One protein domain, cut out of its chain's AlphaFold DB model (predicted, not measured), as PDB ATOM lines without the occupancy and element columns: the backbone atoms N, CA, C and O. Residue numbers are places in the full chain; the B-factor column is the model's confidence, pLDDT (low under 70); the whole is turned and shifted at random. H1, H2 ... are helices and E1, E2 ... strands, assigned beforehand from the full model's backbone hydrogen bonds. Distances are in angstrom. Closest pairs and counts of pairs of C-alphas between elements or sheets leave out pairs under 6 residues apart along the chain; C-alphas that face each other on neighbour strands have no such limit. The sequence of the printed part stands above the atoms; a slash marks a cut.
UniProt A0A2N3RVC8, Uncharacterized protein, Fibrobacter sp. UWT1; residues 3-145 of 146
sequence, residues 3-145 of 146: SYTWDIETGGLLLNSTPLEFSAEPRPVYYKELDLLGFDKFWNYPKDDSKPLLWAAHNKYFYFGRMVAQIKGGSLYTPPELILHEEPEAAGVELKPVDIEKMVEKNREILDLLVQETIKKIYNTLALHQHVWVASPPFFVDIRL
ATOM      1  N   SER A   3     -13.826 -33.695  32.294       86.44
ATOM      2  CA  SER A   3     -14.086 -32.989  33.540       86.44
ATOM      3  C   SER A   3     -15.414 -33.427  34.142       86.44
ATOM      4  O   SER A   3     -16.287 -33.958  33.456       86.44
ATOM      5  N   TYR A   4     -15.558 -33.240  35.449       90.12
ATOM      6  CA  TYR A   4     -16.768 -33.608  36.164       90.12
ATOM      7  C   TYR A   4     -17.092 -32.574  37.236       90.12
ATOM      8  O   TYR A   4     -16.221 -31.837  37.701       90.12
ATOM      9  N   THR A   5     -18.355 -32.531  37.625       91.56
ATOM     10  CA  THR A   5     -18.850 -31.768  38.770       91.56
ATOM     11  C   THR A   5     -19.574 -32.700  39.730       91.56
ATOM     12  O   THR A   5     -20.030 -33.781  39.356       91.56
ATOM     13  N   TRP A   6     -19.647 -32.301  40.996       92.00
ATOM     14  CA  TRP A   6     -20.367 -33.063  42.008       92.00
ATOM     15  C   TRP A   6     -21.862 -32.775  41.926       92.00
ATOM     16  O   TRP A   6     -22.268 -31.612  41.951       92.00
ATOM     17  N   ASP A   7     -22.676 -33.825  41.865       94.56
ATOM     18  CA  ASP A   7     -24.128 -33.684  41.870       94.56
ATOM     19  C   ASP A   7     -24.679 -33.765  43.290       94.56
ATOM     20  O   ASP A   7     -24.617 -34.808  43.944       94.56
ATOM     21  N   ILE A   8     -25.281 -32.674  43.748       93.81
ATOM     22  CA  ILE A   8     -25.931 -32.609  45.061       93.81
ATOM     23  C   ILE A   8     -27.239 -33.415  45.052       93.81
ATOM     24  O   ILE A   8     -27.709 -33.846  46.093       93.81
ATOM     25  N   GLU A   9     -27.861 -33.653  43.897       94.06
ATOM     26  CA  GLU A   9     -29.144 -34.360  43.869       94.06
ATOM     27  C   GLU A   9     -28.977 -35.880  44.012       94.06
ATOM     28  O   GLU A   9     -29.688 -36.520  44.791       94.06
ATOM     29  N   THR A  10     -28.041 -36.462  43.258       94.62
ATOM     30  CA  THR A  10     -27.755 -37.908  43.288       94.62
ATOM     31  C   THR A  10     -26.687 -38.292  44.308       94.62
ATOM     32  O   THR A  10     -26.595 -39.460  44.679       94.62
ATOM     33  N   GLY A  11     -25.866 -37.337  44.752       92.56
ATOM     34  CA  GLY A  11     -24.630 -37.615  45.486       92.56
ATOM     35  C   GLY A  11     -23.501 -38.136  44.590       92.56
ATOM     36  O   GLY A  11     -22.472 -38.579  45.096       92.56
ATOM     37  N   GLY A  12     -23.711 -38.137  43.272       93.62
ATOM     38  CA  GLY A  12     -22.824 -38.693  42.261       93.62
ATOM     39  C   GLY A  12     -21.983 -37.651  41.524       93.62
ATOM     40  O   GLY A  12     -21.679 -36.568  42.028       93.62
ATOM     41  N   LEU A  13     -21.617 -38.005  40.296       93.31
ATOM     42  CA  LEU A  13     -20.805 -37.202  39.386       93.31
ATOM     43  C   LEU A  13     -21.631 -36.812  38.158       93.31
ATOM     44  O   LEU A  13     -22.371 -37.642  37.632       93.31
ATOM     45  N   LEU A  14     -21.452 -35.590  37.659       93.06
ATOM     46  CA  LEU A  14     -21.901 -35.177  36.326       93.06
ATOM     47  C   LEU A  14     -20.692 -34.984  35.430       93.06
ATOM     48  O   LEU A  14     -19.775 -34.241  35.773       93.06
ATOM     49  N   LEU A  15     -20.690 -35.666  34.293       91.38
ATOM     50  CA  LEU A  15     -19.634 -35.583  33.300       91.38
ATOM     51  C   LEU A  15     -19.833 -34.338  32.431       91.38
ATOM     52  O   LEU A  15     -20.941 -34.013  32.014       91.38
ATOM     53  N   ASN A  16     -18.732 -33.665  32.124       88.50
ATOM     54  CA  ASN A  16     -18.683 -32.484  31.270       88.50
ATOM     55  C   ASN A  16     -17.834 -32.779  30.028       88.50
ATOM     56  O   ASN A  16     -17.002 -33.679  30.027       88.50
ATOM     57  N   SER A  17     -17.994 -31.986  28.968       77.56
ATOM     58  CA  SER A  17     -17.348 -32.225  27.666       77.56
ATOM     59  C   SER A  17     -15.899 -31.730  27.555       77.56
ATOM     60  O   SER A  17     -15.237 -32.008  26.555       77.56
ATOM     61  N   THR A  18     -15.374 -31.012  28.553       78.88
ATOM     62  CA  THR A  18     -14.012 -30.464  28.493       78.88
ATOM     63  C   THR A  18     -12.971 -31.473  28.986       78.88
ATOM     64  O   THR A  18     -13.154 -32.080  30.046       78.88
ATOM     65  N   PRO A  19     -11.855 -31.662  28.260       71.31
ATOM     66  CA  PRO A  19     -10.754 -32.481  28.746       71.31
ATOM     67  C   PRO A  19     -10.070 -31.801  29.940       71.31
ATOM     68  O   PRO A  19      -9.781 -30.607  29.910       71.31
ATOM     69  N   LEU A  20      -9.802 -32.572  30.995       69.69
ATOM     70  CA  LEU A  20      -8.995 -32.134  32.133       69.69
ATOM     71  C   LEU A  20      -7.503 -32.204  31.801       69.69
ATOM     72  O   LEU A  20      -7.028 -33.237  31.326       69.69
ATOM     73  N   GLU A  21      -6.763 -31.150  32.154       63.84
ATOM     74  CA  GLU A  21      -5.291 -31.159  32.150       63.84
ATOM     75  C   GLU A  21      -4.710 -31.992  33.305       63.84
ATOM     76  O   GLU A  21      -3.646 -32.591  33.164       63.84
ATOM     77  N   PHE A  22      -5.426 -32.081  34.433       67.19
ATOM     78  CA  PHE A  22      -5.031 -32.863  35.605       67.19
ATOM     79  C   PHE A  22      -6.169 -33.788  36.056       67.19
ATOM     80  O   PHE A  22      -7.282 -33.339  36.333       67.19
ATOM     81  N   SER A  23      -5.886 -35.091  36.120       64.06
ATOM     82  CA  SER A  23      -6.867 -36.134  36.433       64.06
ATOM     83  C   SER A  23      -6.861 -36.430  37.934       64.06
ATOM     84  O   SER A  23      -6.017 -37.172  38.429       64.06
ATOM     85  N   ALA A  24      -7.789 -35.835  38.685       76.31
ATOM     86  CA  ALA A  24      -8.114 -36.287  40.035       76.31
ATOM     87  C   ALA A  24      -9.298 -37.247  39.948       76.31
ATOM     88  O   ALA A  24     -10.447 -36.829  40.060       76.31
ATOM     89  N   GLU A  25      -9.003 -38.515  39.678       85.56
ATOM     90  CA  GLU A  25     -10.018 -39.515  39.344       85.56
ATOM     91  C   GLU A  25     -10.879 -39.825  40.574       85.56
ATOM     92  O   GLU A  25     -10.347 -40.286  41.592       85.56
ATOM     93  N   PRO A  26     -12.190 -39.532  40.528       91.56
ATOM     94  CA  PRO A  26     -13.075 -39.779  41.648       91.56
ATOM     95  C   PRO A  26     -13.358 -41.280  41.719       91.56
ATOM     96  O   PRO A  26     -13.816 -41.888  40.751       91.56
ATOM     97  N   ARG A  27     -13.101 -41.885  42.876       93.94
ATOM     98  CA  ARG A  27     -13.398 -43.297  43.138       93.94
ATOM     99  C   ARG A  27     -14.535 -43.426  44.153       93.94
ATOM    100  O   ARG A  27     -14.559 -42.660  45.120       93.94
ATOM    101  N   PRO A  28     -15.469 -44.369  43.960       95.62
ATOM    102  CA  PRO A  28     -16.522 -44.620  44.933       95.62
ATOM    103  C   PRO A  28     -15.928 -45.157  46.241       95.62
ATOM    104  O   PRO A  28     -14.981 -45.945  46.221       95.62
ATOM    105  N   VAL A  29     -16.497 -44.737  47.370       96.56
ATOM    106  CA  VAL A  29     -16.101 -45.149  48.722       96.56
ATOM    107  C   VAL A  29     -17.266 -45.880  49.380       96.56
ATOM    108  O   VAL A  29     -18.390 -45.371  49.432       96.56
ATOM    109  N   TYR A  30     -16.973 -47.067  49.903       96.75
ATOM    110  CA  TYR A  30     -17.928 -47.954  50.570       96.75
ATOM    111  C   TYR A  30     -17.668 -48.010  52.076       96.75
ATOM    112  O   TYR A  30     -16.607 -47.606  52.558       96.75
ATOM    113  N   TYR A  31     -18.626 -48.554  52.827       95.75
ATOM    114  CA  TYR A  31     -18.588 -48.557  54.291       95.75
ATOM    115  C   TYR A  31     -17.321 -49.214  54.870       95.75
ATOM    116  O   TYR A  31     -16.803 -48.743  55.875       95.75
ATOM    117  N   LYS A  32     -16.779 -50.258  54.224       95.81
ATOM    118  CA  LYS A  32     -15.566 -50.958  54.687       95.81
ATOM    119  C   LYS A  32     -14.337 -50.058  54.699       95.81
ATOM    120  O   LYS A  32     -13.470 -50.195  55.557       95.81
ATOM    121  N   GLU A  33     -14.248 -49.153  53.731       94.62
ATOM    122  CA  GLU A  33     -13.166 -48.177  53.689       94.62
ATOM    123  C   GLU A  33     -13.343 -47.126  54.787       94.62
ATOM    124  O   GLU A  33     -12.379 -46.772  55.461       94.62
ATOM    125  N   LEU A  34     -14.578 -46.680  55.020       94.44
ATOM    126  CA  LEU A  34     -14.897 -45.761  56.114       94.44
ATOM    127  C   LEU A  34     -14.555 -46.369  57.483       94.44
ATOM    128  O   LEU A  34     -13.965 -45.684  58.319       94.44
ATOM    129  N   ASP A  35     -14.844 -47.658  57.676       94.44
ATOM    130  CA  ASP A  35     -14.475 -48.417  58.876       94.44
ATOM    131  C   ASP A  35     -12.957 -48.476  59.061       94.44
ATOM    132  O   ASP A  35     -12.443 -48.186  60.140       94.44
ATOM    133  N   LEU A  36     -12.221 -48.794  57.992       92.69
ATOM    134  CA  LEU A  36     -10.758 -48.869  58.024       92.69
ATOM    135  C   LEU A  36     -10.120 -47.533  58.435       92.69
ATOM    136  O   LEU A  36      -9.097 -47.506  59.118       92.69
ATOM    137  N   LEU A  37     -10.718 -46.427  57.997       92.88
ATOM    138  CA  LEU A  37     -10.218 -45.073  58.222       92.88
ATOM    139  C   LEU A  37     -10.740 -44.440  59.521       92.88
ATOM    140  O   LEU A  37     -10.319 -43.336  59.869       92.88
ATOM    141  N   GLY A  38     -11.621 -45.123  60.254       92.31
ATOM    142  CA  GLY A  38     -12.140 -44.661  61.539       92.31
ATOM    143  C   GLY A  38     -13.233 -43.592  61.444       92.31
ATOM    144  O   GLY A  38     -13.386 -42.795  62.372       92.31
ATOM    145  N   PHE A  39     -13.976 -43.538  60.331       92.62
ATOM    146  CA  PHE A  39     -15.136 -42.645  60.185       92.62
ATOM    147  C   PHE A  39     -16.300 -43.044  61.094       92.62
ATOM    148  O   PHE A  39     -17.106 -42.190  61.449       92.62
ATOM    149  N   ASP A  40     -16.382 -44.319  61.475       91.88
ATOM    150  CA  ASP A  40     -17.379 -44.880  62.397       91.88
ATOM    151  C   ASP A  40     -17.443 -44.154  63.753       91.88
ATOM    152  O   ASP A  40     -18.484 -44.137  64.404       91.88
ATOM    153  N   LYS A  41     -16.348 -43.505  64.166       90.56
ATOM    154  CA  LYS A  41     -16.271 -42.717  65.406       90.56
ATOM    155  C   LYS A  41     -17.029 -41.390  65.347       90.56
ATOM    156  O   LYS A  41     -17.299 -40.808  66.394       90.56
ATOM    157  N   PHE A  42     -17.308 -40.888  64.146       89.88
ATOM    158  CA  PHE A  42     -17.823 -39.534  63.929       89.88
ATOM    159  C   PHE A  42     -19.104 -39.510  63.096       89.88
ATOM    160  O   PHE A  42     -19.966 -38.668  63.326       89.88
ATOM    161  N   TRP A  43     -19.233 -40.427  62.136       90.75
ATOM    162  CA  TRP A  43     -20.343 -40.499  61.196       90.75
ATOM    163  C   TRP A  43     -21.079 -41.824  61.343       90.75
ATOM    164  O   TRP A  43     -20.462 -42.880  61.477       90.75
ATOM    165  N   ASN A  44     -22.407 -41.764  61.252       92.31
ATOM    166  CA  ASN A  44     -23.256 -42.945  61.187       92.31
ATOM    167  C   ASN A  44     -23.583 -43.269  59.723       92.31
ATOM    168  O   ASN A  44     -23.853 -42.363  58.934       92.31
ATOM    169  N   TYR A  45     -23.540 -44.540  59.336       93.69
ATOM    170  CA  TYR A  45     -23.780 -44.957  57.955       93.69
ATOM    171  C   TYR A  45     -24.170 -46.431  57.858       93.69
ATOM    172  O   TYR A  45     -23.721 -47.243  58.677       93.69
ATOM    173  N   PRO A  46     -24.959 -46.801  56.833       93.88
ATOM    174  CA  PRO A  46     -25.380 -48.179  56.655       93.88
ATOM    175  C   PRO A  46     -24.175 -49.062  56.317       93.88
ATOM    176  O   PRO A  46     -23.323 -48.714  55.498       93.88
ATOM    177  N   LYS A  47     -24.120 -50.247  56.929       93.69
ATOM    178  CA  LYS A  47     -23.108 -51.282  56.652       93.69
ATOM    179  C   LYS A  47     -23.523 -52.157  55.466       93.69
ATOM    180  O   LYS A  47     -23.496 -53.383  55.546       93.69
ATOM    181  N   ASP A  48     -23.963 -51.505  54.396       92.38
ATOM    182  CA  ASP A  48     -24.358 -52.135  53.141       92.38
ATOM    183  C   ASP A  48     -23.307 -51.839  52.061       92.38
ATOM    184  O   ASP A  48     -22.890 -50.696  51.884       92.38
ATOM    185  N   ASP A  49     -22.865 -52.881  51.353       91.00
ATOM    186  CA  ASP A  49     -21.867 -52.800  50.275       91.00
ATOM    187  C   ASP A  49     -22.514 -52.649  48.888       91.00
ATOM    188  O   ASP A  49     -21.819 -52.650  47.875       91.00
ATOM    189  N   SER A  50     -23.848 -52.565  48.812       93.56
ATOM    190  CA  SER A  50     -24.574 -52.515  47.538       93.56
ATOM    191  C   SER A  50     -24.359 -51.212  46.764       93.56
ATOM    192  O   SER A  50     -24.401 -51.206  45.531       93.56
ATOM    193  N   LYS A  51     -24.146 -50.099  47.474       94.56
ATOM    194  CA  LYS A  51     -24.035 -48.751  46.908       94.56
ATOM    195  C   LYS A  51     -22.941 -47.956  47.620       94.56
ATOM    196  O   LYS A  51     -22.753 -48.123  48.825       94.56
ATOM    197  N   PRO A  52     -22.240 -47.060  46.906       96.19
ATOM    198  CA  PRO A  52     -21.258 -46.198  47.530       96.19
ATOM    199  C   PRO A  52     -21.941 -45.125  48.379       96.19
ATOM    200  O   PRO A  52     -23.074 -44.712  48.115       96.19
ATOM    201  N   LEU A  53     -21.219 -44.662  49.395       95.62
ATOM    202  CA  LEU A  53     -21.680 -43.646  50.341       95.62
ATOM    203  C   LEU A  53     -21.021 -42.289  50.080       95.62
ATOM    204  O   LEU A  53     -21.661 -41.249  50.209       95.62
ATOM    205  N   LEU A  54     -19.739 -42.301  49.710       95.31
ATOM    206  CA  LEU A  54     -18.964 -41.105  49.390       95.31
ATOM    207  C   LEU A  54     -18.169 -41.314  48.103       95.31
ATOM    208  O   LEU A  54     -18.099 -42.411  47.544       95.31
ATOM    209  N   TRP A  55     -17.497 -40.249  47.689       95.81
ATOM    210  CA  TRP A  55     -16.463 -40.285  46.671       95.81
ATOM    211  C   TRP A  55     -15.138 -39.816  47.246       95.81
ATOM    212  O   TRP A  55     -15.096 -38.859  48.016       95.81
ATOM    213  N   ALA A  56     -14.047 -40.448  46.840       94.62
ATOM    214  CA  ALA A  56     -12.705 -39.981  47.138       94.62
ATOM    215  C   ALA A  56     -12.054 -39.433  45.870       94.62
ATOM    216  O   ALA A  56     -12.042 -40.098  44.838       94.62
ATOM    217  N   ALA A  57     -11.464 -38.245  45.959       92.00
ATOM    218  CA  ALA A  57     -10.543 -37.737  44.951       92.00
ATOM    219  C   ALA A  57      -9.198 -37.474  45.638       92.00
ATOM    220  O   ALA A  57      -9.086 -36.604  46.506       92.00
ATOM    221  N   HIS A  58      -8.178 -38.254  45.270       89.31
ATOM    222  CA  HIS A  58      -6.924 -38.361  46.022       89.31
ATOM    223  C   HIS A  58      -7.171 -38.740  47.496       89.31
ATOM    224  O   HIS A  58      -7.674 -39.823  47.785       89.31
ATOM    225  N   ASN A  59      -6.813 -37.850  48.424       91.69
ATOM    226  CA  ASN A  59      -6.964 -38.026  49.862       91.69
ATOM    227  C   ASN A  59      -8.172 -37.277  50.439       91.69
ATOM    228  O   ASN A  59      -8.302 -37.209  51.658       91.69
ATOM    229  N   LYS A  60      -9.018 -36.680  49.595       94.31
ATOM    230  CA  LYS A  60     -10.196 -35.908  50.005       94.31
ATOM    231  C   LYS A  60     -11.464 -36.715  49.767       94.31
ATOM    232  O   LYS A  60     -11.584 -37.358  48.727       94.31
ATOM    233  N   TYR A  61     -12.398 -36.622  50.704       95.25
ATOM    234  CA  TYR A  61     -13.665 -37.341  50.701       95.25
ATOM    235  C   TYR A  61     -14.809 -36.352  50.530       95.25
ATOM    236  O   TYR A  61     -14.870 -35.331  51.218       95.25
ATOM    237  N   PHE A  62     -15.707 -36.674  49.606       94.69
ATOM    238  CA  PHE A  62     -16.824 -35.844  49.198       94.69
ATOM    239  C   PHE A  62     -18.147 -36.561  49.450       94.69
ATOM    240  O   PHE A  62     -18.327 -37.711  49.048       94.69
ATOM    241  N   TYR A  63     -19.083 -35.858  50.079       94.88
ATOM    242  CA  TYR A  63     -20.443 -36.311  50.343       94.88
ATOM    243  C   TYR A  63     -21.422 -35.288  49.766       94.88
ATOM    244  O   TYR A  63     -21.472 -34.145  50.221       94.88
ATOM    245  N   PHE A  64     -22.176 -35.670  48.729       93.19
ATOM    246  CA  PHE A  64     -23.158 -34.789  48.074       93.19
ATOM    247  C   PHE A  64     -22.568 -33.417  47.679       93.19
ATOM    248  O   PHE A  64     -23.166 -32.367  47.898       93.19
ATOM    249  N   GLY A  65     -21.346 -33.433  47.129       90.81
ATOM    250  CA  GLY A  65     -20.602 -32.244  46.691       90.81
ATOM    251  C   GLY A  65     -19.857 -31.471  47.778       90.81
ATOM    252  O   GLY A  65     -19.102 -30.556  47.456       90.81
ATOM    253  N   ARG A  66     -19.996 -31.867  49.043       92.88
ATOM    254  CA  ARG A  66     -19.309 -31.259  50.186       92.88
ATOM    255  C   ARG A  66     -18.045 -32.027  50.534       92.88
ATOM    256  O   ARG A  66     -18.070 -33.254  50.550       92.88
ATOM    257  N   MET A  67     -16.943 -31.333  50.809       93.69
ATOM    258  CA  MET A  67     -15.696 -31.976  51.233       93.69
ATOM    259  C   MET A  67     -15.751 -32.226  52.742       93.69
ATOM    260  O   MET A  67     -15.443 -31.338  53.528       93.69
ATOM    261  N   VAL A  68     -16.116 -33.442  53.143       94.62
ATOM    262  CA  VAL A  68     -16.366 -33.768  54.557       94.62
ATOM    263  C   VAL A  68     -15.108 -34.160  55.320       94.62
ATOM    264  O   VAL A  68     -15.021 -33.951  56.529       94.62
ATOM    265  N   ALA A  69     -14.116 -34.722  54.630       95.00
ATOM    266  CA  ALA A  69     -12.916 -35.219  55.280       95.00
ATOM    267  C   ALA A  69     -11.704 -35.258  54.351       95.00
ATOM    268  O   ALA A  69     -11.810 -35.279  53.122       95.00
ATOM    269  N   GLN A  70     -10.529 -35.309  54.962       95.25
ATOM    270  CA  GLN A  70      -9.258 -35.496  54.292       95.25
ATOM    271  C   GLN A  70      -8.372 -36.441  55.098       95.25
ATOM    272  O   GLN A  70      -8.259 -36.329  56.315       95.25
ATOM    273  N   ILE A  71      -7.696 -37.344  54.401       94.38
ATOM    274  CA  ILE A  71      -6.702 -38.238  54.981       94.38
ATOM    275  C   ILE A  71      -5.308 -37.631  54.833       94.38
ATOM    276  O   ILE A  71      -4.932 -37.166  53.756       94.38
ATOM    277  N   LYS A  72      -4.512 -37.652  55.900       93.94
ATOM    278  CA  LYS A  72      -3.134 -37.158  55.885       93.94
ATOM    279  C   LYS A  72      -2.158 -38.229  56.362       93.94
ATOM    280  O   LYS A  72      -2.372 -38.888  57.375       93.94
ATOM    281  N   GLY A  73      -1.053 -38.365  55.632       90.31
ATOM    282  CA  GLY A  73      -0.006 -39.330  55.955       90.31
ATOM    283  C   GLY A  73      -0.471 -40.775  55.772       90.31
ATOM    284  O   GLY A  73      -1.203 -41.085  54.835       90.31
ATOM    285  N   GLY A  74      -0.020 -41.645  56.671       85.19
ATOM    286  CA  GLY A  74      -0.163 -43.091  56.551       85.19
ATOM    287  C   GLY A  74       1.093 -43.731  55.959       85.19
ATOM    288  O   GLY A  74       1.681 -43.239  54.997       85.19
ATOM    289  N   SER A  75       1.529 -44.825  56.569       85.00
ATOM    290  CA  SER A  75       2.620 -45.673  56.086       85.00
ATOM    291  C   SER A  75       2.242 -47.141  56.294       85.00
ATOM    292  O   SER A  75       1.216 -47.436  56.901       85.00
ATOM    293  N   LEU A  76       3.084 -48.076  55.850       84.12
ATOM    294  CA  LEU A  76       2.870 -49.511  56.096       84.12
ATOM    295  C   LEU A  76       2.725 -49.862  57.589       84.12
ATOM    296  O   LEU A  76       2.129 -50.882  57.918       84.12
ATOM    297  N   TYR A  77       3.257 -49.024  58.484       89.12
ATOM    298  CA  TYR A  77       3.288 -49.265  59.930       89.12
ATOM    299  C   TYR A  77       2.581 -48.179  60.743       89.12
ATOM    300  O   TYR A  77       2.593 -48.217  61.971       89.12
ATOM    301  N   THR A  78       2.009 -47.173  60.082       87.19
ATOM    302  CA  THR A  78       1.398 -46.028  60.757       87.19
ATOM    303  C   THR A  78       0.040 -45.765  60.133       87.19
ATOM    304  O   THR A  78      -0.009 -45.503  58.929       87.19
ATOM    305  N   PRO A  79      -1.054 -45.820  60.912       87.62
ATOM    306  CA  PRO A  79      -2.364 -45.508  60.376       87.62
ATOM    307  C   PRO A  79      -2.403 -44.048  59.899       87.62
ATOM    308  O   PRO A  79      -1.729 -43.189  60.479       87.62
ATOM    309  N   PRO A  80      -3.157 -43.756  58.831       92.19
ATOM    310  CA  PRO A  80      -3.381 -42.388  58.394       92.19
ATOM    311  C   PRO A  80      -4.167 -41.576  59.431       92.19
ATOM    312  O   PRO A  80      -4.954 -42.119  60.205       92.19
ATOM    313  N   GLU A  81      -3.991 -40.257  59.404       92.50
ATOM    314  CA  GLU A  81      -4.782 -39.322  60.204       92.50
ATOM    315  C   GLU A  81      -6.033 -38.887  59.430       92.50
ATOM    316  O   GLU A  81      -5.938 -38.468  58.272       92.50
ATOM    317  N   LEU A  82      -7.198 -38.969  60.080       93.62
ATOM    318  CA  LEU A  82      -8.474 -38.486  59.558       93.62
ATOM    319  C   LEU A  82      -8.735 -37.057  60.036       93.62
ATOM    320  O   LEU A  82      -8.949 -36.820  61.221       93.62
ATOM    321  N   ILE A  83      -8.748 -36.114  59.096       93.50
ATOM    322  CA  ILE A  83      -9.073 -34.706  59.328       93.50
ATOM    323  C   ILE A  83     -10.499 -34.468  58.841       93.50
ATOM    324  O   ILE A  83     -10.770 -34.570  57.644       93.50
ATOM    325  N   LEU A  84     -11.409 -34.145  59.757       92.88
ATOM    326  CA  LEU A  84     -12.781 -33.771  59.423       92.88
ATOM    327  C   LEU A  84     -12.857 -32.277  59.110       92.88
ATOM    328  O   LEU A  84     -12.275 -31.462  59.823       92.88
ATOM    329  N   HIS A  85     -13.576 -31.936  58.044       90.00
ATOM    330  CA  HIS A  85     -13.802 -30.550  57.618       90.00
ATOM    331  C   HIS A  85     -15.247 -30.100  57.824       90.00
ATOM    332  O   HIS A  85     -15.491 -28.906  57.959       90.00
ATOM    333  N   GLU A  86     -16.189 -31.042  57.886       85.25
ATOM    334  CA  GLU A  86     -17.598 -30.765  58.161       85.25
ATOM    335  C   GLU A  86     -18.136 -31.675  59.267       85.25
ATOM    336  O   GLU A  86     -17.633 -32.781  59.494       85.25
ATOM    337  N   GLU A  87     -19.163 -31.182  59.958       78.00
ATOM    338  CA  GLU A  87     -19.880 -31.935  60.981       78.00
ATOM    339  C   GLU A  87     -20.817 -32.982  60.355       78.00
ATOM    340  O   GLU A  87     -21.317 -32.780  59.242       78.00
ATOM    341  N   PRO A  88     -21.067 -34.099  61.064       78.50
ATOM    342  CA  PRO A  88     -22.045 -35.095  60.653       78.50
ATOM    343  C   PRO A  88     -23.458 -34.516  60.519       78.50
ATOM    344  O   PRO A  88     -23.786 -33.482  61.099       78.50
ATOM    345  N   GLU A  89     -24.314 -35.215  59.767       78.12
ATOM    346  CA  GLU A  89     -25.727 -34.847  59.634       78.12
ATOM    347  C   GLU A  89     -26.396 -34.687  61.010       78.12
ATOM    348  O   GLU A  89     -26.163 -35.461  61.951       78.12
ATOM    349  N   ALA A  90     -27.246 -33.663  61.129       72.88
ATOM    350  CA  ALA A  90     -27.899 -33.323  62.386       72.88
ATOM    351  C   ALA A  90     -28.700 -34.517  62.934       72.88
ATOM    352  O   ALA A  90     -29.348 -35.249  62.188       72.88
ATOM    353  N   ALA A  91     -28.675 -34.689  64.258       68.62
ATOM    354  CA  ALA A  91     -29.373 -35.757  64.981       68.62
ATOM    355  C   ALA A  91     -28.878 -37.199  64.724       68.62
ATOM    356  O   ALA A  91     -29.595 -38.147  65.040       68.62
ATOM    357  N   GLY A  92     -27.654 -37.388  64.213       71.81
ATOM    358  CA  GLY A  92     -27.062 -38.729  64.060       71.81
ATOM    359  C   GLY A  92     -27.704 -39.557  62.946       71.81
ATOM    360  O   GLY A  92     -27.659 -40.790  62.975       71.81
ATOM    361  N   VAL A  93     -28.320 -38.871  61.980       85.19
ATOM    362  CA  VAL A  93     -28.902 -39.481  60.785       85.19
ATOM    363  C   VAL A  93     -27.806 -40.188  59.989       85.19
ATOM    364  O   VAL A  93     -26.687 -39.692  59.853       85.19
ATOM    365  N   GLU A  94     -28.133 -41.374  59.485       89.75
ATOM    366  CA  GLU A  94     -27.226 -42.167  58.662       89.75
ATOM    367  C   GLU A  94     -26.921 -41.484  57.326       89.75
ATOM    368  O   GLU A  94     -27.789 -40.854  56.717       89.75
ATOM    369  N   LEU A  95     -25.689 -41.659  56.835       91.56
ATOM    370  CA  LEU A  95     -25.313 -41.233  55.490       91.56
ATOM    371  C   LEU A  95     -26.248 -41.840  54.446       91.56
ATOM    372  O   LEU A  95     -26.493 -43.049  54.417       91.56
ATOM    373  N   LYS A  96     -26.709 -40.989  53.530       93.12
ATOM    374  CA  LYS A  96     -27.517 -41.420  52.397       93.12
ATOM    375  C   LYS A  96     -26.607 -42.033  51.322       93.12
ATOM    376  O   LYS A  96     -25.648 -41.381  50.914       93.12
ATOM    377  N   PRO A  97     -26.900 -43.243  50.816       94.88
ATOM    378  CA  PRO A  97     -26.162 -43.811  49.694       94.88
ATOM    379  C   PRO A  97     -26.410 -43.032  48.400       94.88
ATOM    380  O   PRO A  97     -27.466 -42.420  48.206       94.88
ATOM    381  N   VAL A  98     -25.435 -43.091  47.496       95.81
ATOM    382  CA  VAL A  98     -25.498 -42.446  46.180       95.81
ATOM    383  C   VAL A  98     -26.594 -43.086  45.326       95.81
ATOM    384  O   VAL A  98     -26.727 -44.312  45.250       95.81
ATOM    385  N   ASP A  99     -27.363 -42.249  44.634       96.31
ATOM    386  CA  ASP A  99     -28.356 -42.683  43.656       96.31
ATOM    387  C   ASP A  99     -27.684 -42.946  42.299       96.31
ATOM    388  O   ASP A  99     -27.601 -42.075  41.430       96.31
ATOM    389  N   ILE A 100     -27.151 -44.163  42.145       94.81
ATOM    390  CA  ILE A 100     -26.413 -44.581  40.945       94.81
ATOM    391  C   ILE A 100     -27.310 -44.559  39.705       94.81
ATOM    392  O   ILE A 100     -26.874 -44.109  38.651       94.81
ATOM    393  N   GLU A 101     -28.551 -45.033  39.815       95.62
ATOM    394  CA  GLU A 101     -29.465 -45.138  38.673       95.62
ATOM    395  C   GLU A 101     -29.762 -43.755  38.100       95.62
ATOM    396  O   GLU A 101     -29.598 -43.518  36.901       95.62
ATOM    397  N   LYS A 102     -30.100 -42.804  38.974       96.56
ATOM    398  CA  LYS A 102     -30.355 -41.425  38.564       96.56
ATOM    399  C   LYS A 102     -29.085 -40.714  38.091       96.56
ATOM    400  O   LYS A 102     -29.156 -39.910  37.163       96.56
ATOM    401  N   MET A 103     -27.923 -41.017  38.674       95.81
ATOM    402  CA  MET A 103     -26.632 -40.494  38.208       95.81
ATOM    403  C   MET A 103     -26.318 -40.973  36.783       95.81
ATOM    404  O   MET A 103     -25.888 -40.179  35.948       95.81
ATOM    405  N   VAL A 104     -26.531 -42.259  36.489       95.31
ATOM    406  CA  VAL A 104     -26.336 -42.819  35.143       95.31
ATOM    407  C   VAL A 104     -27.304 -42.177  34.157       95.31
ATOM    408  O   VAL A 104     -26.881 -41.787  33.073       95.31
ATOM    409  N   GLU A 105     -28.567 -41.997  34.545       96.75
ATOM    410  CA  GLU A 105     -29.567 -41.359  33.688       96.75
ATOM    411  C   GLU A 105     -29.178 -39.923  33.320       96.75
ATOM    412  O   GLU A 105     -29.206 -39.555  32.148       96.75
ATOM    413  N   LYS A 106     -28.712 -39.127  34.289       96.19
ATOM    414  CA  LYS A 106     -28.235 -37.760  34.022       96.19
ATOM    415  C   LYS A 106     -27.020 -37.706  33.096       96.19
ATOM    416  O   LYS A 106     -26.853 -36.733  32.371       96.19
ATOM    417  N   ASN A 107     -26.170 -38.731  33.122       95.50
ATOM    418  CA  ASN A 107     -24.988 -38.818  32.265       95.50
ATOM    419  C   ASN A 107     -25.254 -39.540  30.936       95.50
ATOM    420  O   ASN A 107     -24.329 -39.702  30.141       95.50
ATOM    421  N   ARG A 108     -26.489 -39.981  30.668       96.00
ATOM    422  CA  ARG A 108     -26.812 -40.794  29.490       96.00
ATOM    423  C   ARG A 108     -26.446 -40.095  28.185       96.00
ATOM    424  O   ARG A 108     -25.782 -40.694  27.352       96.00
ATOM    425  N   GLU A 109     -26.813 -38.825  28.037       93.81
ATOM    426  CA  GLU A 109     -26.595 -38.069  26.797       93.81
ATOM    427  C   GLU A 109     -25.110 -37.990  26.408       93.81
ATOM    428  O   GLU A 109     -24.737 -38.306  25.277       93.81
ATOM    429  N   ILE A 110     -24.242 -37.620  27.356       92.62
ATOM    430  CA  ILE A 110     -22.800 -37.546  27.100       92.62
ATOM    431  C   ILE A 110     -22.204 -38.938  26.875       92.62
ATOM    432  O   ILE A 110     -21.393 -39.102  25.970       92.62
ATOM    433  N   LEU A 111     -22.627 -39.955  27.631       92.94
ATOM    434  CA  LEU A 111     -22.168 -41.330  27.419       92.94
ATOM    435  C   LEU A 111     -22.546 -41.843  26.023       92.94
ATOM    436  O   LEU A 111     -21.694 -42.409  25.340       92.94
ATOM    437  N   ASP A 112     -23.773 -41.594  25.570       94.38
ATOM    438  CA  ASP A 112     -24.240 -41.993  24.242       94.38
ATOM    439  C   ASP A 112     -23.421 -41.312  23.140       94.38
ATOM    440  O   ASP A 112     -22.979 -41.974  22.197       94.38
ATOM    441  N   LEU A 113     -23.134 -40.014  23.279       92.12
ATOM    442  CA  LEU A 113     -22.272 -39.287  22.346       92.12
ATOM    443  C   LEU A 113     -20.869 -39.906  22.268       92.12
ATOM    444  O   LEU A 113     -20.366 -40.159  21.170       92.12
ATOM    445  N   LEU A 114     -20.262 -40.232  23.413       90.44
ATOM    446  CA  LEU A 114     -18.944 -40.875  23.471       90.44
ATOM    447  C   LEU A 114     -18.942 -42.263  22.829       90.44
ATOM    448  O   LEU A 114     -17.982 -42.637  22.143       90.44
ATOM    449  N   VAL A 115     -20.018 -43.026  23.022       93.25
ATOM    450  CA  VAL A 115     -20.197 -44.336  22.390       93.25
ATOM    451  C   VAL A 115     -20.252 -44.183  20.869       93.25
ATOM    452  O   VAL A 115     -19.524 -44.886  20.164       93.25
ATOM    453  N   GLN A 116     -21.038 -43.238  20.348       94.88
ATOM    454  CA  GLN A 116     -21.146 -43.000  18.904       94.88
ATOM    455  C   GLN A 116     -19.819 -42.545  18.279       94.88
ATOM    456  O   GLN A 116     -19.412 -43.059  17.232       94.88
ATOM    457  N   GLU A 117     -19.100 -41.623  18.926       92.25
ATOM    458  CA  GLU A 117     -17.773 -41.188  18.473       92.25
ATOM    459  C   GLU A 117     -16.777 -42.352  18.430       92.25
ATOM    460  O   GLU A 117     -16.014 -42.498  17.469       92.25
ATOM    461  N   THR A 118     -16.824 -43.220  19.442       92.81
ATOM    462  CA  THR A 118     -15.974 -44.411  19.526       92.81
ATOM    463  C   THR A 118     -16.290 -45.402  18.407       92.81
ATOM    464  O   THR A 118     -15.368 -45.853  17.727       92.81
ATOM    465  N   ILE A 119     -17.571 -45.686  18.142       95.06
ATOM    466  CA  ILE A 119     -18.003 -46.550  17.028       95.06
ATOM    467  C   ILE A 119     -17.479 -46.006  15.696       95.06
ATOM    468  O   ILE A 119     -16.864 -46.740  14.920       95.06
ATOM    469  N   LYS A 120     -17.660 -44.703  15.446       94.69
ATOM    470  CA  LYS A 120     -17.177 -44.046  14.226       94.69
ATOM    471  C   LYS A 120     -15.659 -44.161  14.085       94.69
ATOM    472  O   LYS A 120     -15.161 -44.433  12.992       94.69
ATOM    473  N   LYS A 121     -14.919 -43.970  15.179       93.31
ATOM    474  CA  LYS A 121     -13.458 -44.093  15.191       93.31
ATOM    475  C   LYS A 121     -13.017 -45.519  14.868       93.31
ATOM    476  O   LYS A 121     -12.180 -45.686  13.988       93.31
ATOM    477  N   ILE A 122     -13.616 -46.522  15.512       93.50
ATOM    478  CA  ILE A 122     -13.332 -47.942  15.256       93.50
ATOM    479  C   ILE A 122     -13.584 -48.277  13.782       93.50
ATOM    480  O   ILE A 122     -12.703 -48.832  13.128       93.50
ATOM    481  N   TYR A 123     -14.743 -47.891  13.239       93.19
ATOM    482  CA  TYR A 123     -15.086 -48.137  11.837       93.19
ATOM    483  C   TYR A 123     -14.069 -47.513  10.874       93.19
ATOM    484  O   TYR A 123     -13.545 -48.191   9.992       93.19
ATOM    485  N   ASN A 124     -13.731 -46.236  11.074       91.75
ATOM    486  CA  ASN A 124     -12.760 -45.538  10.232       91.75
ATOM    487  C   ASN A 124     -11.366 -46.174  10.315       91.75
ATOM    488  O   ASN A 124     -10.687 -46.307   9.299       91.75
ATOM    489  N   THR A 125     -10.936 -46.586  11.511       91.00
ATOM    490  CA  THR A 125      -9.660 -47.282  11.692       91.00
ATOM    491  C   THR A 125      -9.652 -48.625  10.966       91.00
ATOM    492  O   THR A 125      -8.668 -48.921  10.292       91.00
ATOM    493  N   LEU A 126     -10.725 -49.415  11.040       89.69
ATOM    494  CA  LEU A 126     -10.823 -50.686  10.314       89.69
ATOM    495  C   LEU A 126     -10.804 -50.483   8.796       89.69
ATOM    496  O   LEU A 126     -10.032 -51.150   8.114       89.69
ATOM    497  N   ALA A 127     -11.570 -49.521   8.274       86.12
ATOM    498  CA  ALA A 127     -11.593 -49.213   6.845       86.12
ATOM    499  C   ALA A 127     -10.199 -48.829   6.312       86.12
ATOM    500  O   ALA A 127      -9.790 -49.292   5.252       86.12
ATOM    501  N   LEU A 128      -9.424 -48.045   7.073       83.19
ATOM    502  CA  LEU A 128      -8.041 -47.703   6.714       83.19
ATOM    503  C   LEU A 128      -7.120 -48.935   6.643       83.19
ATOM    504  O   LEU A 128      -6.265 -48.999   5.767       83.19
ATOM    505  N   HIS A 129      -7.293 -49.914   7.535       76.19
ATOM    506  CA  HIS A 129      -6.481 -51.141   7.548       76.19
ATOM    507  C   HIS A 129      -6.977 -52.216   6.567       76.19
ATOM    508  O   HIS A 129      -6.241 -53.151   6.266       76.19
ATOM    509  N   GLN A 130      -8.201 -52.100   6.049       63.50
ATOM    510  CA  GLN A 130      -8.688 -52.918   4.933       63.50
ATOM    511  C   GLN A 130      -8.203 -52.395   3.571       63.50
ATOM    512  O   GLN A 130      -8.184 -53.151   2.604       63.50
ATOM    513  N   HIS A 131      -7.776 -51.130   3.511       54.22
ATOM    514  CA  HIS A 131      -7.179 -50.475   2.346       54.22
ATOM    515  C   HIS A 131      -5.690 -50.185   2.586       54.22
ATOM    516  O   HIS A 131      -5.254 -49.031   2.602       54.22
ATOM    517  N   VAL A 132      -4.882 -51.230   2.804       51.44
ATOM    518  CA  VAL A 132      -3.423 -51.065   2.890       51.44
ATOM    519  C   VAL A 132      -2.844 -51.037   1.480       51.44
ATOM    520  O   VAL A 132      -2.705 -52.064   0.818       51.44
ATOM    521  N   TRP A 133      -2.452 -49.846   1.035       50.22
ATOM    522  CA  TRP A 133      -1.597 -49.679  -0.135       50.22
ATOM    523  C   TRP A 133      -0.155 -50.007   0.254       50.22
ATOM    524  O   TRP A 133       0.504 -49.229   0.946       50.22
ATOM    525  N   VAL A 134       0.361 -51.151  -0.196       50.78
ATOM    526  CA  VAL A 134       1.793 -51.444  -0.071       50.78
ATOM    527  C   VAL A 134       2.510 -50.740  -1.218       50.78
ATOM    528  O   VAL A 134       2.434 -51.159  -2.371       50.78
ATOM    529  N   ALA A 135       3.206 -49.645  -0.915       44.97
ATOM    530  CA  ALA A 135       4.063 -48.973  -1.881       44.97
ATOM    531  C   ALA A 135       5.323 -49.819  -2.127       44.97
ATOM    532  O   ALA A 135       6.306 -49.727  -1.397       44.97
ATOM    533  N   SER A 136       5.295 -50.660  -3.160       44.22
ATOM    534  CA  SER A 136       6.492 -51.254  -3.761       44.22
ATOM    535  C   SER A 136       6.578 -50.795  -5.221       44.22
ATOM    536  O   SER A 136       5.766 -51.219  -6.043       44.22
ATOM    537  N   PRO A 137       7.514 -49.892  -5.574       46.88
ATOM    538  CA  PRO A 137       7.691 -49.474  -6.963       46.88
ATOM    539  C   PRO A 137       7.971 -50.698  -7.861       46.88
ATOM    540  O   PRO A 137       8.771 -51.543  -7.454       46.88
ATOM    541  N   PRO A 138       7.367 -50.824  -9.064       55.16
ATOM    542  CA  PRO A 138       6.634 -49.803  -9.816       55.16
ATOM    543  C   PRO A 138       5.095 -49.966  -9.841       55.16
ATOM    544  O   PRO A 138       4.452 -49.319 -10.664       55.16
ATOM    545  N   PHE A 139       4.475 -50.781  -8.974       49.25
ATOM    546  CA  PHE A 139       3.023 -51.037  -9.020       49.25
ATOM    547  C   PHE A 139       2.324 -50.747  -7.683       49.25
ATOM    548  O   PHE A 139       2.710 -51.264  -6.640       49.25
ATOM    549  N   PHE A 140       1.252 -49.949  -7.726       48.84
ATOM    550  CA  PHE A 140       0.298 -49.819  -6.621       48.84
ATOM    551  C   PHE A 140      -0.663 -51.013  -6.654       48.84
ATOM    552  O   PHE A 140      -1.372 -51.201  -7.642       48.84
ATOM    553  N   VAL A 141      -0.702 -51.805  -5.582       51.66
ATOM    554  CA  VAL A 141      -1.674 -52.895  -5.408       51.66
ATOM    555  C   VAL A 141      -2.534 -52.581  -4.184       51.66
ATOM    556  O   VAL A 141      -2.000 -52.402  -3.090       51.66
ATOM    557  N   ASP A 142      -3.853 -52.493  -4.380       51.06
ATOM    558  CA  ASP A 142      -4.845 -52.458  -3.296       51.06
ATOM    559  C   ASP A 142      -4.977 -53.884  -2.750       51.06
ATOM    560  O   ASP A 142      -5.513 -54.767  -3.428       51.06
ATOM    561  N   ILE A 143      -4.435 -54.144  -1.559       57.44
ATOM    562  CA  ILE A 143      -4.626 -55.428  -0.887       57.44
ATOM    563  C   ILE A 143      -5.870 -55.296  -0.016       57.44
ATOM    564  O   ILE A 143      -5.794 -54.858   1.130       57.44
ATOM    565  N   ARG A 144      -7.018 -55.714  -0.556       51.62
ATOM    566  CA  ARG A 144      -8.201 -55.977   0.265       51.62
ATOM    567  C   ARG A 144      -7.969 -57.270   1.039       51.62
ATOM    568  O   ARG A 144      -7.900 -58.344   0.443       51.62
ATOM    569  N   LEU A 145      -7.824 -57.170   2.355       54.78
ATOM    570  CA  LEU A 145      -7.868 -58.337   3.232       54.78
ATOM    571  C   LEU A 145      -9.336 -58.796   3.304       54.78
ATOM    572  O   LEU A 145     -10.174 -58.055   3.817       54.78
TER     573      LEU A 145
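Overview. This is residues 3 to 145 of the 146 residues of an uncharacterized protein of Fibrobacter sp. UWT1 (UniProt A0A2N3RVC8). A head of short strands with one long helical arm, H3, which ends in a small hairpin of strands, E8 and E9. The head has a strongly twisted sheet of five strands, E3 to E7, and a separate hairpin, E1 and E2, that lies between this sheet and the arm, with H2 and the first turns of H3 beside E2. The printed part has 143 residues with three named helices and nine named strands, in the order E1, E2, E3, H1, E4, E5, E6, E7, H2, H3, E8, E9, and its class is mixed, helices and strands. The larger sheet has the order E3, E4, E5, E6, E7, all antiparallel. The whole is extended, with a radius of gyration of the C-alphas of 23.4 A and spans of 82 by 39 by 27 A.

Along the chain. E1, residues 3 to 6, begins at C-alpha 3 (-14.086, -32.989, 33.540). E2 is residues 13 to 19, 15.4 A long, E3 residues 26 to 29 and H1 residues 31 to 37. E4, residues 54 to 57, E5, residues 60 to 63, E6, residues 66 to 72 and 18.1 A long, and E7, residues 81 to 84, follow. H2 is residues 100 to 106. H3, residues 108 to 130, runs 32.8 A from C-alpha 108 (-26.812, -40.794, 29.490). E8, residues 131 to 136, is 15.0 A long; E9, residues 139 to 144 and 15.4 A long, ends at C-alpha 144 (-8.201, -55.977, 0.265).

Arrangement. E4 to E7 form a meander, each strand the antiparallel neighbour of the one before, and E3 and E7 are edge strands. Within hydrogen-bond range are N 27 and O 56, 2.9 A, for E3 and E4; N 62 and O 55, 2.8 A, for E4 and E5; N 61 and O 69, 2.8 A, for E5 and E6; and N 70 and O 83, 2.8 A, for E6 and E7. H1 only grazes this sheet. The hairpin E1 and E2 has N 5 and O 14 at 2.9 A; E2 and E3 are only just apart, at 8.5 A. The closest C-alphas of E2 and H2 are those of Leu 13 and Met 103, 6.8 A apart; those of E2 and H3 are Leu 15 and Ile 110, 7.2 A. H2 and H3 meet only through their link. In the hairpin E8 and E9, N 139 and O 136 are 3.2 A apart. In H1, H2 and H3 every O i to N i+4 pair is within hydrogen-bond range.

Size, cuts and confidence. The C-alphas of Ala 91 and Pro 138, the two farthest apart, are 84.2 A apart. Residues 115 to 128 of H3 and residues 135 to 140 stand free. The printed part has no cut. The links H1 to E4 and E7 to H2 are long. Confidence is under 70 at residues 20 to 23, 91 and 130 to 145.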